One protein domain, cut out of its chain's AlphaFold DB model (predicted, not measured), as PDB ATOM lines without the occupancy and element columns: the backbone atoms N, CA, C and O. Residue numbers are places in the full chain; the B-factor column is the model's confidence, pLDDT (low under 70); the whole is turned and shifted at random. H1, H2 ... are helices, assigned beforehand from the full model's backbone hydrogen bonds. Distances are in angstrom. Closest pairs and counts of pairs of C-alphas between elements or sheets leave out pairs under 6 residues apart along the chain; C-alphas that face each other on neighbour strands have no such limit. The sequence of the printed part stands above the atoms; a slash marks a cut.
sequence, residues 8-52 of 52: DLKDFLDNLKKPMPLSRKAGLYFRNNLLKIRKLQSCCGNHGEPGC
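What this domain is: This is residues 8 to 52 of the 52 residues of an uncharacterized protein of Desulfonatronospira thiodismutans ASO3-1 (UniProt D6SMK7). A short helix, H1, and a long helix, H2, make an open V, narrow near the turn that joins them, and the last stretch, residues 40 to 52, folds back from the far end of H2 into the mouth of the V. The printed part has 45 residues, with two named helices in the order H1, H2 and no named strand; the class is all helix. It is compact, with a radius of gyration of the C-alphas of 9.9 A, and the C-alphas span 28 by 22 by 14 A.

Where its parts are: H1 is residues 9 to 17, 12.3 A from first to last C-alpha, and begins at C-alpha 9 at (49.820, 28.903, -5.926). After four residues comes H2, residues 22 to 39, which is 25.2 A long and ends at C-alpha 39 at (43.295, 46.104, 3.449). Residues 40 to 52 hold no named element, and C-alpha 52 is at (44.130, 32.454, 0.366).

How they stand to each other: H1 and H2 are close but not clearly touching, with 1 pair of C-alphas within 8 A. The closest C-alphas of the two are those of Leu 16 and Lys 25, 8.0 A apart. The helices run opposite ways at a steep tilt of 35.4 degrees, only just past shallow. Their centres are 14.5 A apart. In both H1 and H2, every O i to N i+4 pair is within hydrogen-bond range.

The domain as a whole: The two C-alphas farthest apart are those of Pro 19 and Leu 40, at 27.9 A. The first and last printed C-alphas, of Asp 8 and Cys 52, are 8.9 A apart, and Cys 52 is the chain's last residue. The printed part has no cut, and the link from H1 to H2 is tight. The C-alphas of residues 40 to 52 lie 2 to 14 A from the mean of the C-alphas. The mean pLDDT of the printed part is 79.7; residues 41 to 43 and residue 45 are under 70.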
ATOM      1  N   ASP A   8      51.668  31.576  -2.471       73.12
ATOM      2  CA  ASP A   8      52.059  30.375  -3.194       73.12
ATOM      3  C   ASP A   8      50.819  29.770  -3.857       73.12
ATOM      4  O   ASP A   8      49.784  29.563  -3.218       73.12
ATOM      5  N   LEU A   9      50.914  29.497  -5.157       73.94
ATOM      6  CA  LEU A   9      49.820  28.903  -5.926       73.94
ATOM      7  C   LEU A   9      49.407  27.526  -5.382       73.94
ATOM      8  O   LEU A   9      48.241  27.154  -5.521       73.94
ATOM      9  N   LYS A  10      50.323  26.778  -4.749       79.19
ATOM     10  CA  LYS A  10      50.009  25.477  -4.149       79.19
ATOM     11  C   LYS A  10      49.121  25.630  -2.924       79.19
ATOM     12  O   LYS A  10      48.128  24.921  -2.845       79.19
ATOM     13  N   ASP A  11      49.430  26.566  -2.024       76.06
ATOM     14  CA  ASP A  11      48.599  26.859  -0.843       76.06
ATOM     15  C   ASP A  11      47.173  27.256  -1.273       76.06
ATOM     16  O   ASP A  11      46.190  26.751  -0.733       76.06
ATOM     17  N   PHE A  12      47.051  28.072  -2.327       77.69
ATOM     18  CA  PHE A  12      45.754  28.494  -2.865       77.69
ATOM     19  C   PHE A  12      44.931  27.319  -3.415       77.69
ATOM     20  O   PHE A  12      43.726  27.212  -3.171       77.69
ATOM     21  N   LEU A  13      45.574  26.418  -4.166       80.88
ATOM     22  CA  LEU A  13      44.930  25.221  -4.707       80.88
ATOM     23  C   LEU A  13      44.568  24.216  -3.609       80.88
ATOM     24  O   LEU A  13      43.506  23.597  -3.691       80.88
ATOM     25  N   ASP A  14      45.406  24.073  -2.584       82.19
ATOM     26  CA  ASP A  14      45.162  23.190  -1.442       82.19
ATOM     27  C   ASP A  14      43.961  23.680  -0.612       82.19
ATOM     28  O   ASP A  14      43.016  22.930  -0.348       82.19
ATOM     29  N   ASN A  15      43.898  24.989  -0.345       81.12
ATOM     30  CA  ASN A  15      42.762  25.634   0.318       81.12
ATOM     31  C   ASN A  15      41.478  25.558  -0.512       81.12
ATOM     32  O   ASN A  15      40.387  25.363   0.034       81.12
ATOM     33  N   LEU A  16      41.588  25.652  -1.841       79.94
ATOM     34  CA  LEU A  16      40.455  25.467  -2.742       79.94
ATOM     35  C   LEU A  16      39.987  24.005  -2.787       79.94
ATOM     36  O   LEU A  16      38.792  23.761  -2.957       79.94
ATOM     37  N   LYS A  17      40.883  23.029  -2.612       84.44
ATOM     38  CA  LYS A  17      40.551  21.596  -2.578       84.44
ATOM     39  C   LYS A  17      39.868  21.143  -1.289       84.44
ATOM     40  O   LYS A  17      39.324  20.041  -1.276       84.44
ATOM     41  N   LYS A  18      39.841  21.964  -0.233       82.94
ATOM     42  CA  LYS A  18      39.193  21.585   1.029       82.94
ATOM     43  C   LYS A  18      37.717  21.209   0.827       82.94
ATOM     44  O   LYS A  18      36.973  21.972   0.195       82.94
ATOM     45  N   PRO A  19      37.272  20.064   1.383       83.19
ATOM     46  CA  PRO A  19      35.885  19.632   1.296       83.19
ATOM     47  C   PRO A  19      35.018  20.535   2.178       83.19
ATOM     48  O   PRO A  19      35.023  20.442   3.403       83.19
ATOM     49  N   MET A  20      34.282  21.448   1.547       83.69
ATOM     50  CA  MET A  20      33.334  22.335   2.219       83.69
ATOM     51  C   MET A  20      32.129  22.624   1.312       83.69
ATOM     52  O   MET A  20      32.266  22.563   0.086       83.69
ATOM     53  N   PRO A  21      30.964  22.990   1.882       89.88
ATOM     54  CA  PRO A  21      29.790  23.377   1.103       89.88
ATOM     55  C   PRO A  21      30.097  24.551   0.165       89.88
ATOM     56  O   PRO A  21      30.778  25.501   0.562       89.88
ATOM     57  N   LEU A  22      29.566  24.519  -1.062       85.88
ATOM     58  CA  LEU A  22      29.812  25.547  -2.086       85.88
ATOM     59  C   LEU A  22      29.454  26.964  -1.613       85.88
ATOM     60  O   LEU A  22      30.199  27.903  -1.880       85.88
ATOM     61  N   SER A  23      28.371  27.109  -0.848       87.50
ATOM     62  CA  SER A  23      27.957  28.379  -0.237       87.50
ATOM     63  C   SER A  23      29.013  28.932   0.723       87.50
ATOM     64  O   SER A  23      29.367  30.110   0.656       87.50
ATOM     65  N   ARG A  24      29.584  28.071   1.576       87.31
ATOM     66  CA  ARG A  24      30.667  28.441   2.495       87.31
ATOM     67  C   ARG A  24      31.951  28.766   1.734       87.31
ATOM     68  O   ARG A  24      32.596  29.759   2.051       87.31
ATOM     69  N   LYS A  25      32.290  27.984   0.701       85.81
ATOM     70  CA  LYS A  25      33.448  28.240  -0.171       85.81
ATOM     71  C   LYS A  25      33.351  29.610  -0.842       85.81
ATOM     72  O   LYS A  25      34.306  30.377  -0.775       85.81
ATOM     73  N   ALA A  26      32.204  29.925  -1.442       86.75
ATOM     74  CA  ALA A  26      31.967  31.219  -2.072       86.75
ATOM     75  C   ALA A  26      32.043  32.355  -1.042       86.75
ATOM     76  O   ALA A  26      32.772  33.319  -1.259       86.75
ATOM     77  N   GLY A  27      31.376  32.219   0.109       88.88
ATOM     78  CA  GLY A  27      31.415  33.229   1.171       88.88
ATOM     79  C   GLY A  27      32.834  33.540   1.654       88.88
ATOM     80  O   GLY A  27      33.204  34.707   1.773       88.88
ATOM     81  N   LEU A  28      33.656  32.508   1.868       86.25
ATOM     82  CA  LEU A  28      35.059  32.665   2.258       86.25
ATOM     83  C   LEU A  28      35.902  33.287   1.139       86.25
ATOM     84  O   LEU A  28      36.645  34.232   1.393       86.25
ATOM     85  N   TYR A  29      35.719  32.839  -0.106       85.25
ATOM     86  CA  TYR A  29      36.407  33.405  -1.265       85.25
ATOM     87  C   TYR A  29      36.113  34.900  -1.436       85.25
ATOM     88  O   TYR A  29      37.041  35.701  -1.566       85.25
ATOM     89  N   PHE A  30      34.836  35.297  -1.391       87.88
ATOM     90  CA  PHE A  30      34.425  36.698  -1.487       87.88
ATOM     91  C   PHE A  30      34.949  37.519  -0.311       87.88
ATOM     92  O   PHE A  30      35.505  38.591  -0.526       87.88
ATOM     93  N   ARG A  31      34.832  37.015   0.923       85.56
ATOM     94  CA  ARG A  31      35.315  37.708   2.125       85.56
ATOM     95  C   ARG A  31      36.829  37.927   2.093       85.56
ATOM     96  O   ARG A  31      37.286  39.025   2.401       85.56
ATOM     97  N   ASN A  32      37.600  36.925   1.680       84.31
ATOM     98  CA  ASN A  32      39.056  37.019   1.580       84.31
ATOM     99  C   ASN A  32      39.501  37.950   0.446       84.31
ATOM    100  O   ASN A  32      40.418  38.750   0.639       84.31
ATOM    101  N   ASN A  33      38.813  37.928  -0.700       82.25
ATOM    102  CA  ASN A  33      39.057  38.888  -1.778       82.25
ATOM    103  C   ASN A  33      38.669  40.324  -1.383       82.25
ATOM    104  O   ASN A  33      39.429  41.254  -1.639       82.25
ATOM    105  N   LEU A  34      37.547  40.519  -0.682       85.19
ATOM    106  CA  LEU A  34      37.149  41.818  -0.128       85.19
ATOM    107  C   LEU A  34      38.180  42.354   0.865       85.19
ATOM    108  O   LEU A  34      38.504  43.537   0.833       85.19
ATOM    109  N   LEU A  35      38.719  41.496   1.733       81.06
ATOM    110  CA  LEU A  35      39.784  41.876   2.658       81.06
ATOM    111  C   LEU A  35      41.084  42.220   1.924       81.06
ATOM    112  O   LEU A  35      41.724  43.197   2.307       81.06
ATOM    113  N   LYS A  36      41.438  41.500   0.850       79.00
ATOM    114  CA  LYS A  36      42.564  41.859  -0.029       79.00
ATOM    115  C   LYS A  36      42.389  43.245  -0.633       79.00
ATOM    116  O   LYS A  36      43.316  44.039  -0.570       79.00
ATOM    117  N   ILE A  37      41.210  43.553  -1.172       83.12
ATOM    118  CA  ILE A  37      40.929  44.861  -1.781       83.12
ATOM    119  C   ILE A  37      40.925  45.959  -0.711       83.12
ATOM    120  O   ILE A  37      41.555  46.996  -0.879       83.12
ATOM    121  N   ARG A  38      40.249  45.726   0.419       84.06
ATOM    122  CA  ARG A  38      40.053  46.741   1.460       84.06
ATOM    123  C   ARG A  38      41.308  47.014   2.288       84.06
ATOM    124  O   ARG A  38      41.536  48.154   2.671       84.06
ATOM    125  N   LYS A  39      42.079  45.978   2.629       79.50
ATOM    126  CA  LYS A  39      43.295  46.104   3.449       79.50
ATOM    127  C   LYS A  39      44.577  46.135   2.623       79.50
ATOM    128  O   LYS A  39      45.632  46.336   3.209       79.50
ATOM    129  N   LEU A  40      44.504  45.897   1.309       75.25
ATOM    130  CA  LEU A  40      45.671  45.733   0.427       75.25
ATOM    131  C   LEU A  40      46.670  44.683   0.952       75.25
ATOM    132  O   LEU A  40      47.858  44.715   0.644       75.25
ATOM    133  N   GLN A  41      46.187  43.734   1.757       68.62
ATOM    134  CA  GLN A  41      46.990  42.707   2.408       68.62
ATOM    135  C   GLN A  41      46.534  41.332   1.938       68.62
ATOM    136  O   GLN A  41      45.352  40.994   2.006       68.62
ATOM    137  N   SER A  42      47.484  40.513   1.494       66.81
ATOM    138  CA  SER A  42      47.218  39.107   1.200       66.81
ATOM    139  C   SER A  42      47.310  38.277   2.478       66.81
ATOM    140  O   SER A  42      48.344  38.251   3.134       66.81
ATOM    141  N   CYS A  43      46.218  37.586   2.812       69.50
ATOM    142  CA  CYS A  43      46.211  36.405   3.683       69.50
ATOM    143  C   CYS A  43      46.696  36.569   5.124       69.50
ATOM    144  O   CYS A  43      47.121  35.613   5.766       69.50
ATOM    145  N   CYS A  44      46.534  37.756   5.705       71.94
ATOM    146  CA  CYS A  44      46.819  37.931   7.121       71.94
ATOM    147  C   CYS A  44      45.708  37.351   8.018       71.94
ATOM    148  O   CYS A  44      44.623  37.919   8.104       71.94
ATOM    149  N   GLY A  45      46.010  36.252   8.722       69.50
ATOM    150  CA  GLY A  45      45.114  35.623   9.707       69.50
ATOM    151  C   GLY A  45      44.149  34.578   9.138       69.50
ATOM    152  O   GLY A  45      43.496  33.891   9.912       69.50
ATOM    153  N   ASN A  46      44.129  34.414   7.811       71.19
ATOM    154  CA  ASN A  46      43.197  33.546   7.082       71.19
ATOM    155  C   ASN A  46      43.934  32.451   6.278       71.19
ATOM    156  O   ASN A  46      43.416  31.937   5.287       71.19
ATOM    157  N   HIS A  47      45.178  32.124   6.656       71.12
ATOM    158  CA  HIS A  47      45.942  31.044   6.025       71.12
ATOM    159  C   HIS A  47      45.192  29.724   6.215       71.12
ATOM    160  O   HIS A  47      45.035  29.264   7.344       71.12
ATOM    161  N   GLY A  48      44.705  29.136   5.123       72.75
ATOM    162  CA  GLY A  48      43.883  27.932   5.184       72.75
ATOM    163  C   GLY A  48      42.487  28.083   4.577       72.75
ATOM    164  O   GLY A  48      41.795  27.075   4.410       72.75
ATOM    165  N   GLU A  49      42.044  29.306   4.293       78.62
ATOM    166  CA  GLU A  49      40.721  29.585   3.737       78.62
ATOM    167  C   GLU A  49      40.790  29.844   2.229       78.62
ATOM    168  O   GLU A  49      41.729  30.482   1.769       78.62
ATOM    169  N   PRO A  50      39.778  29.439   1.445       74.94
ATOM    170  CA  PRO A  50      39.758  29.687   0.005       74.94
ATOM    171  C   PRO A  50      39.782  31.199  -0.289       74.94
ATOM    172  O   PRO A  50      39.093  31.984   0.366       74.94
ATOM    173  N   GLY A  51      40.573  31.620  -1.280       71.12
ATOM    174  CA  GLY A  51      40.879  33.043  -1.531       71.12
ATOM    175  C   GLY A  51      42.203  33.503  -0.898       71.12
ATOM    176  O   GLY A  51      42.708  34.593  -1.211       71.12
ATOM    177  N   CYS A  52      42.759  32.614  -0.075       70.88
ATOM    178  CA  CYS A  52      44.130  32.454   0.366       70.88
ATOM    179  C   CYS A  52      44.545  30.988   0.130       70.88
ATOM    180  O   CYS A  52      45.721  30.690   0.380       70.88
TER     181      CYS A  52